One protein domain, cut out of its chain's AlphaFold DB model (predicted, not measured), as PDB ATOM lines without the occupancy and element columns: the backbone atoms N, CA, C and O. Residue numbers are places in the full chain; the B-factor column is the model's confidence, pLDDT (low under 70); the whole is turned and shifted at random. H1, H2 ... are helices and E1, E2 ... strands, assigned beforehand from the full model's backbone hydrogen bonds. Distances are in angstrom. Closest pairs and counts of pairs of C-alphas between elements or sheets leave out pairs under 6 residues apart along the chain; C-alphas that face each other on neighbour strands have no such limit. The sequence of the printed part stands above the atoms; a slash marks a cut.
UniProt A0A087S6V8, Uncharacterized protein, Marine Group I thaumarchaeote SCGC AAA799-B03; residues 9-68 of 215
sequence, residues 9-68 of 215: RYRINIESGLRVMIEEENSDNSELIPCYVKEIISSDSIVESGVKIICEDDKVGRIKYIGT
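This is residues 9 to 68 of the 215 residues of an uncharacterized protein of Marine Group I thaumarchaeote SCGC AAA799-B03 (UniProt A0A087S6V8). A strongly twisted sheet of five short strands is half rolled up, and its two edge strands, E2 and E3, come together at one corner, where Tyr 36 joins them; it is no closed barrel. The single short helix H1 packs at one end of the sheet, near E3, E5 and E1, and the loop between E1 and E2 reaches out at the far end. The printed part has 60 residues, with one named helix and five named strands in the order H1 E1 E2 E3 E4 E5. The sheet's order is E2 E1 E5 E4 E3, antiparallel throughout, and the class is mixed, helices and strands. The whole is compact, with a radius of gyration of the C-alphas of 10.3 A, and its outline is rounded, spanning 30 by 25 by 19 A.

H1 is residues 9 to 15, 9.9 A long, beginning at C-alpha 9 (89.706, 63.607, 96.901). E1 is residues 20 to 24, 11.8 A, and E2 is residues 32 to 35, 9.4 A. E3 is residues 37 to 42, 12.5 A, beginning at C-alpha 37 (94.448, 68.416, 109.851). E4 is residues 52 to 55, 9.9 A. E5, the longest strand, is residues 60 to 66, 15.8 A, ending at C-alpha 66 (96.702, 69.916, 99.383).

H1 is on the sheet at a height of 8.6 A over the sheet, and it lies over none of the strands, but only just: 2 of its C-alphas fall on E5 and 2 on E3. The closest C-alphas of H1 and E3 are those of Ile 14 and Val 37, 6.5 A apart. In H1 every O i to N i+4 pair is within hydrogen-bond range. E1 and E2 form an antiparallel hairpin at 125 degrees, with N 22 and O 33 2.9 A apart. E1 and E5 are antiparallel at 141 degrees, with N 21 and O 65 2.8 A apart. E3, E4 and E5 form a meander, each strand the antiparallel neighbour of the one before. In the hairpin E3 and E4, at 158 degrees, N 38 and O 54 are 2.8 A apart. In the hairpin E4 and E5, N 53 and O 61 are 2.9 A apart. The edge strands E2 and E3 meet only through their link, and the closest C-alphas of E2 and E4, those of Cys 35 and Cys 55, are 5.6 A apart.

The two C-alphas farthest apart, those of Ile 12 and Asp 28, are 30.4 A apart. The printed part has no cut, and no link is long; the link E3 to E4 has 9 residues. The mean pLDDT of the printed part is 78.6, and it is under 70 at residues 9 to 13, 28 to 30 and 43 to 49.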
ATOM      1  N   ARG A   9      88.250  63.434  96.992       63.56
ATOM      2  CA  ARG A   9      89.706  63.607  96.901       63.56
ATOM      3  C   ARG A   9      90.272  64.401  98.073       63.56
ATOM      4  O   ARG A   9      91.312  64.028  98.598       63.56
ATOM      5  N   TYR A  10      89.588  65.452  98.525       67.12
ATOM      6  CA  TYR A  10      90.007  66.199  99.716       67.12
ATOM      7  C   TYR A  10      89.838  65.347 100.965       67.12
ATOM      8  O   TYR A  10      90.741  65.295 101.790       67.12
ATOM      9  N   ARG A  11      88.714  64.633 101.069       68.31
ATOM     10  CA  ARG A  11      88.431  63.768 102.215       68.31
ATOM     11  C   ARG A  11      89.493  62.685 102.389       68.31
ATOM     12  O   ARG A  11      90.090  62.608 103.452       68.31
ATOM     13  N   ILE A  12      89.775  61.918 101.335       69.12
ATOM     14  CA  ILE A  12      90.778  60.845 101.367       69.12
ATOM     15  C   ILE A  12      92.156  61.410 101.704       69.12
ATOM     16  O   ILE A  12      92.873  60.827 102.510       69.12
ATOM     17  N   ASN A  13      92.527  62.552 101.121       68.56
ATOM     18  CA  ASN A  13      93.841  63.137 101.355       68.56
ATOM     19  C   ASN A  13      94.007  63.633 102.800       68.56
ATOM     20  O   ASN A  13      95.047  63.399 103.411       68.56
ATOM     21  N   ILE A  14      92.968  64.257 103.358       71.62
ATOM     22  CA  ILE A  14      92.931  64.699 104.756       71.62
ATOM     23  C   ILE A  14      92.958  63.495 105.705       71.62
ATOM     24  O   ILE A  14      93.773  63.457 106.620       71.62
ATOM     25  N   GLU A  15      92.118  62.484 105.460       72.62
ATOM     26  CA  GLU A  15      92.071  61.245 106.253       72.62
ATOM     27  C   GLU A  15      93.387  60.450 106.163       72.62
ATOM     28  O   GLU A  15      93.752  59.749 107.103       72.62
ATOM     29  N   SER A  16      94.137  60.601 105.068       71.81
ATOM     30  CA  SER A  16      95.476  60.021 104.898       71.81
ATOM     31  C   SER A  16      96.585  60.830 105.588       71.81
ATOM     32  O   SER A  16      97.757  60.482 105.456       71.81
ATOM     33  N   GLY A  17      96.248  61.914 106.296       74.56
ATOM     34  CA  GLY A  17      97.207  62.752 107.021       74.56
ATOM     35  C   GLY A  17      98.093  63.615 106.119       74.56
ATOM     36  O   GLY A  17      99.194  63.994 106.523       74.56
ATOM     37  N   LEU A  18      97.664  63.914 104.886       76.69
ATOM     38  CA  LEU A  18      98.437  64.790 104.005       76.69
ATOM     39  C   LEU A  18      98.465  66.227 104.542       76.69
ATOM     40  O   LEU A  18      97.461  66.758 105.015       76.69
ATOM     41  N   ARG A  19      99.636  66.862 104.403       84.25
ATOM     42  CA  ARG A  19      99.834  68.298 104.655       84.25
ATOM     43  C   ARG A  19      98.884  69.097 103.763       84.25
ATOM     44  O   ARG A  19      98.667  68.736 102.605       84.25
ATOM     45  N   VAL A  20      98.331  70.178 104.292       87.88
ATOM     46  CA  VAL A  20      97.478  71.121 103.564       87.88
ATOM     47  C   VAL A  20      97.975  72.544 103.775       87.88
ATOM     48  O   VAL A  20      98.662  72.844 104.750       87.88
ATOM     49  N   MET A  21      97.609  73.426 102.855       88.56
ATOM     50  CA  MET A  21      97.886  74.855 102.927       88.56
ATOM     51  C   MET A  21      96.563  75.572 103.153       88.56
ATOM     52  O   MET A  21      95.649  75.453 102.324       88.56
ATOM     53  N   ILE A  22      96.452  76.280 104.273       88.62
ATOM     54  CA  ILE A  22      95.231  76.983 104.661       88.62
ATOM     55  C   ILE A  22      95.407  78.495 104.607       88.62
ATOM     56  O   ILE A  22      96.494  79.022 104.819       88.62
ATOM     57  N   GLU A  23      94.302  79.178 104.354       88.62
ATOM     58  CA  GLU A  23      94.122  80.584 104.697       88.62
ATOM     59  C   GLU A  23      93.566  80.638 106.128       88.62
ATOM     60  O   GLU A  23      92.489  80.089 106.386       88.62
ATOM     61  N   GLU A  24      94.327  81.207 107.063       86.94
ATOM     62  CA  GLU A  24      93.948  81.298 108.479       86.94
ATOM     63  C   GLU A  24      92.791  82.287 108.678       86.94
ATOM     64  O   GLU A  24      92.783  83.383 108.114       86.94
ATOM     65  N   GLU A  25      91.800  81.917 109.489       83.06
ATOM     66  CA  GLU A  25      90.711  82.833 109.822       83.06
ATOM     67  C   GLU A  25      91.206  83.957 110.739       83.06
ATOM     68  O   GLU A  25      91.873  83.711 111.740       83.06
ATOM     69  N   ASN A  26      90.796  85.193 110.440       75.44
ATOM     70  CA  ASN A  26      91.189  86.411 111.163       75.44
ATOM     71  C   ASN A  26      92.671  86.801 111.019       75.44
ATOM     72  O   ASN A  26      93.151  87.642 111.776       75.44
ATOM     73  N   SER A  27      93.383  86.237 110.041       72.62
ATOM     74  CA  SER A  27      94.666  86.780 109.604       72.62
ATOM     75  C   SER A  27      94.424  87.932 108.627       72.62
ATOM     76  O   SER A  27      93.821  87.743 107.572       72.62
ATOM     77  N   ASP A  28      94.938  89.122 108.946       66.94
ATOM     78  CA  ASP A  28      95.000  90.251 108.000       66.94
ATOM     79  C   ASP A  28      95.964  89.969 106.829       66.94
ATOM     80  O   ASP A  28      95.997  90.700 105.836       66.94
ATOM     81  N   ASN A  29      96.768  88.907 106.938       65.75
ATOM     82  CA  ASN A  29      97.735  88.487 105.940       65.75
ATOM     83  C   ASN A  29      97.152  87.350 105.086       65.75
ATOM     84  O   ASN A  29      96.766  86.308 105.614       65.75
ATOM     85  N   SER A  30      97.153  87.519 103.762       69.38
ATOM     86  CA  SER A  30      96.694  86.520 102.780       69.38
ATOM     87  C   SER A  30      97.698  85.378 102.549       69.38
ATOM     88  O   SER A  30      97.647  84.667 101.542       69.38
ATOM     89  N   GLU A  31      98.655  85.217 103.462       82.44
ATOM     90  CA  GLU A  31      99.689  84.199 103.382       82.44
ATOM     91  C   GLU A  31      99.126  82.829 103.764       82.44
ATOM     92  O   GLU A  31      98.459  82.662 104.784       82.44
ATOM     93  N   LEU A  32      99.405  81.832 102.925       87.06
ATOM     94  CA  LEU A  32      98.971  80.469 103.184       87.06
ATOM     95  C   LEU A  32      99.915  79.795 104.163       87.06
ATOM     96  O   LEU A  32     101.120  79.701 103.914       87.06
ATOM     97  N   ILE A  33      99.349  79.258 105.233       88.00
ATOM     98  CA  ILE A  33     100.104  78.575 106.274       88.00
ATOM     99  C   ILE A  33     100.006  77.054 106.098       88.00
ATOM    100  O   ILE A  33      98.944  76.527 105.747       88.00
ATOM    101  N   PRO A  34     101.110  76.326 106.311       88.62
ATOM    102  CA  PRO A  34     101.085  74.876 106.281       88.62
ATOM    103  C   PRO A  34     100.436  74.310 107.540       88.62
ATOM    104  O   PRO A  34     100.626  74.829 108.638       88.62
ATOM    105  N   CYS A  35      99.692  73.225 107.373       87.06
ATOM    106  CA  CYS A  35      98.876  72.641 108.423       87.06
ATOM    107  C   CYS A  35      98.721  71.126 108.228       87.06
ATOM    108  O   CYS A  35      98.615  70.636 107.101       87.06
ATOM    109  N   TYR A  36      98.683  70.394 109.340       88.06
ATOM    110  CA  TYR A  36      98.177  69.023 109.399       88.06
ATOM    111  C   TYR A  36      96.798  69.053 110.039       88.06
ATOM    112  O   TYR A  36      96.584  69.764 111.021       88.06
ATOM    113  N   VAL A  37      95.852  68.324 109.455       87.50
ATOM    114  CA  VAL A  37      94.448  68.416 109.851       87.50
ATOM    115  C   VAL A  37      94.196  67.597 111.113       87.50
ATOM    116  O   VAL A  37      94.352  66.380 111.099       87.50
ATOM    117  N   LYS A  38      93.744  68.267 112.173       88.31
ATOM    118  CA  LYS A  38      93.251  67.648 113.409       88.31
ATOM    119  C   LYS A  38      91.767  67.313 113.306       88.31
ATOM    120  O   LYS A  38      91.353  66.214 113.660       88.31
ATOM    121  N   GLU A  39      90.967  68.252 112.804       86.94
ATOM    122  CA  GLU A  39      89.512  68.107 112.710       86.94
ATOM    123  C   GLU A  39      88.944  68.870 111.505       86.94
ATOM    124  O   GLU A  39      89.397  69.969 111.182       86.94
ATOM    125  N   ILE A  40      87.928  68.305 110.845       85.56
ATOM    126  CA  ILE A  40      87.160  68.989 109.794       85.56
ATOM    127  C   ILE A  40      85.922  69.626 110.434       85.56
ATOM    128  O   ILE A  40      85.051  68.917 110.927       85.56
ATOM    129  N   ILE A  41      85.823  70.956 110.374       81.88
ATOM    130  CA  ILE A  41      84.732  71.731 110.991       81.88
ATOM    131  C   ILE A  41      83.538  71.871 110.041       81.88
ATOM    132  O   ILE A  41      82.387  71.841 110.466       81.88
ATOM    133  N   SER A  42      83.791  72.065 108.743       75.88
ATOM    134  CA  SER A  42      82.731  72.152 107.734       75.88
ATOM    135  C   SER A  42      83.218  71.672 106.371       75.88
ATOM    136  O   SER A  42      84.301  72.040 105.908       75.88
ATOM    137  N   SER A  43      82.367  70.881 105.715       64.81
ATOM    138  CA  SER A  43      82.524  70.414 104.338       64.81
ATOM    139  C   SER A  43      81.851  71.322 103.307       64.81
ATOM    140  O   SER A  43      81.778  70.941 102.138       64.81
ATOM    141  N   ASP A  44      81.329  72.487 103.713       59.19
ATOM    142  CA  ASP A  44      80.531  73.338 102.834       59.19
ATOM    143  C   ASP A  44      81.378  73.896 101.687       59.19
ATOM    144  O   ASP A  44      82.109  74.881 101.802       59.19
ATOM    145  N   SER A  45      81.221  73.242 100.539       52.69
ATOM    146  CA  SER A  45      81.783  73.562  99.232       52.69
ATOM    147  C   SER A  45      81.096  74.769  98.591       52.69
ATOM    148  O   SER A  45      80.681  74.728  97.428       52.69
ATOM    149  N   ILE A  46      80.958  75.880  99.321       50.38
ATOM    150  CA  ILE A  46      80.728  77.164  98.650       50.38
ATOM    151  C   ILE A  46      82.067  77.537  98.013       50.38
ATOM    152  O   ILE A  46      82.942  78.108  98.653       50.38
ATOM    153  N   VAL A  47      82.187  77.040  96.781       51.16
ATOM    154  CA  VAL A  47      83.191  77.012  95.701       51.16
ATOM    155  C   VAL A  47      84.409  77.954  95.776       51.16
ATOM    156  O   VAL A  47      85.403  77.682  95.114       51.16
ATOM    157  N   GLU A  48      84.413  78.985  96.611       50.88
ATOM    158  CA  GLU A  48      85.511  79.956  96.728       50.88
ATOM    159  C   GLU A  48      86.217  79.934  98.092       50.88
ATOM    160  O   GLU A  48      87.363  80.368  98.213       50.88
ATOM    161  N   SER A  49      85.581  79.399  99.138       58.88
ATOM    162  CA  SER A  49      86.120  79.526 100.493       58.88
ATOM    163  C   SER A  49      87.007  78.348 100.909       58.88
ATOM    164  O   SER A  49      87.988  78.582 101.606       58.88
ATOM    165  N   GLY A  50      86.741  77.120 100.447       71.00
ATOM    166  CA  GLY A  50      87.491  75.910 100.833       71.00
ATOM    167  C   GLY A  50      86.977  75.241 102.119       71.00
ATOM    168  O   GLY A  50      86.105  75.780 102.804       71.00
ATOM    169  N   VAL A  51      87.498  74.049 102.433       81.94
ATOM    170  CA  VAL A  51      87.107  73.227 103.602       81.94
ATOM    171  C   VAL A  51      87.619  73.864 104.883       81.94
ATOM    172  O   VAL A  51      88.815  74.139 104.965       81.94
ATOM    173  N   LYS A  52      86.757  74.063 105.884       87.25
ATOM    174  CA  LYS A  52      87.181  74.617 107.175       87.25
ATOM    175  C   LYS A  52      87.706  73.511 108.083       87.25
ATOM    176  O   LYS A  52      87.018  72.507 108.281       87.25
ATOM    177  N   ILE A  53      88.888  73.718 108.650       87.94
ATOM    178  CA  ILE A  53      89.575  72.740 109.495       87.94
ATOM    179  C   ILE A  53      90.186  73.376 110.745       87.94
ATOM    180  O   ILE A  53      90.411  74.587 110.787       87.94
ATOM    181  N   ILE A  54      90.476  72.530 111.731       89.94
ATOM    182  CA  ILE A  54      91.389  72.805 112.844       89.94
ATOM    183  C   ILE A  54      92.698  72.075 112.549       89.94
ATOM    184  O   ILE A  54      92.691  70.894 112.186       89.94
ATOM    185  N   CYS A  55      93.809  72.779 112.696       89.94
ATOM    186  CA  CYS A  55      95.152  72.240 112.573       89.94
ATOM    187  C   CYS A  55      95.609  71.559 113.866       89.94
ATOM    188  O   CYS A  55      95.065  71.797 114.942       89.94
ATOM    189  N   GLU A  56      96.635  70.715 113.784       88.06
ATOM    190  CA  GLU A  56      97.260  70.118 114.974       88.06
ATOM    191  C   GLU A  56      97.813  71.162 115.957       88.06
ATOM    192  O   GLU A  56      97.835  70.903 117.157       88.06
ATOM    193  N   ASP A  57      98.201  72.345 115.471       86.38
ATOM    194  CA  ASP A  57      98.642  73.497 116.269       86.38
ATOM    195  C   ASP A  57      97.489  74.444 116.661       86.38
ATOM    196  O   ASP A  57      97.716  75.615 116.955       86.38
ATOM    197  N   ASP A  58      96.252  73.938 116.642       89.19
ATOM    198  CA  ASP A  58      95.003  74.625 117.001       89.19
ATOM    199  C   ASP A  58      94.665  75.871 116.162       89.19
ATOM    200  O   ASP A  58      93.686  76.569 116.442       89.19
ATOM    201  N   LYS A  59      95.402  76.123 115.073       90.25
ATOM    202  CA  LYS A  59      95.020  77.135 114.084       90.25
ATOM    203  C   LYS A  59      93.758  76.719 113.351       90.25
ATOM    204  O   LYS A  59      93.538  75.543 113.059       90.25
ATOM    205  N   VAL A  60      92.935  77.701 113.010       90.31
ATOM    206  CA  VAL A  60      91.680  77.485 112.293       90.31
ATOM    207  C   VAL A  60      91.746  78.217 110.970       90.31
ATOM    208  O   VAL A  60      92.039  79.407 110.913       90.31
ATOM    209  N   GLY A  61      91.436  77.515 109.889       89.38
ATOM    210  CA  GLY A  61      91.432  78.131 108.573       89.38
ATOM    211  C   GLY A  61      90.768  77.271 107.523       89.38
ATOM    212  O   GLY A  61      90.170  76.228 107.816       89.38
ATOM    213  N   ARG A  62      90.855  77.732 106.279       87.12
ATOM    214  CA  ARG A  62      90.259  77.052 105.135       87.12
ATOM    215  C   ARG A  62      91.307  76.538 104.166       87.12
ATOM    216  O   ARG A  62      92.177  77.287 103.732       87.12
ATOM    217  N   ILE A  63      91.185  75.269 103.785       86.06
ATOM    218  CA  ILE A  63      92.086  74.615 102.830       86.06
ATOM    219  C   ILE A  63      91.993  75.300 101.466       86.06
ATOM    220  O   ILE A  63      90.919  75.348 100.864       86.06
ATOM    221  N   LYS A  64      93.144  75.757 100.963       85.81
ATOM    222  CA  LYS A  64      93.321  76.255  99.590       85.81
ATOM    223  C   LYS A  64      94.047  75.252  98.705       85.81
ATOM    224  O   LYS A  64      93.672  75.091  97.548       85.81
ATOM    225  N   TYR A  65      95.039  74.548  99.252       85.00
ATOM    226  CA  TYR A  65      95.799  73.527  98.526       85.00
ATOM    227  C   TYR A  65      96.084  72.310  99.403       85.00
ATOM    228  O   TYR A  65      96.218  72.418 100.619       85.00
ATOM    229  N   ILE A  66      96.203  71.148  98.764       83.38
ATOM    230  CA  ILE A  66      96.702  69.916  99.383       83.38
ATOM    231  C   ILE A  66      98.175  69.784  99.009       83.38
ATOM    232  O   ILE A  66      98.520  69.964  97.846       83.38
ATOM    233  N   GLY A  67      99.023  69.446  99.973       84.81
ATOM    234  CA  GLY A  67     100.460  69.294  99.796       84.81
ATOM    235  C   GLY A  67     101.232  70.475 100.370       84.81
ATOM    236  O   GLY A  67     101.036  70.878 101.516       84.81
ATOM    237  N   THR A  68     102.165  70.990  99.581       86.88
ATOM    238  CA  THR A  68     103.099  72.040  99.990       86.88
ATOM    239  C   THR A  68     102.988  73.262  99.087       86.88
ATOM    240  O   THR A  68     102.214  73.300  98.127       86.88
TER     241      THR A  68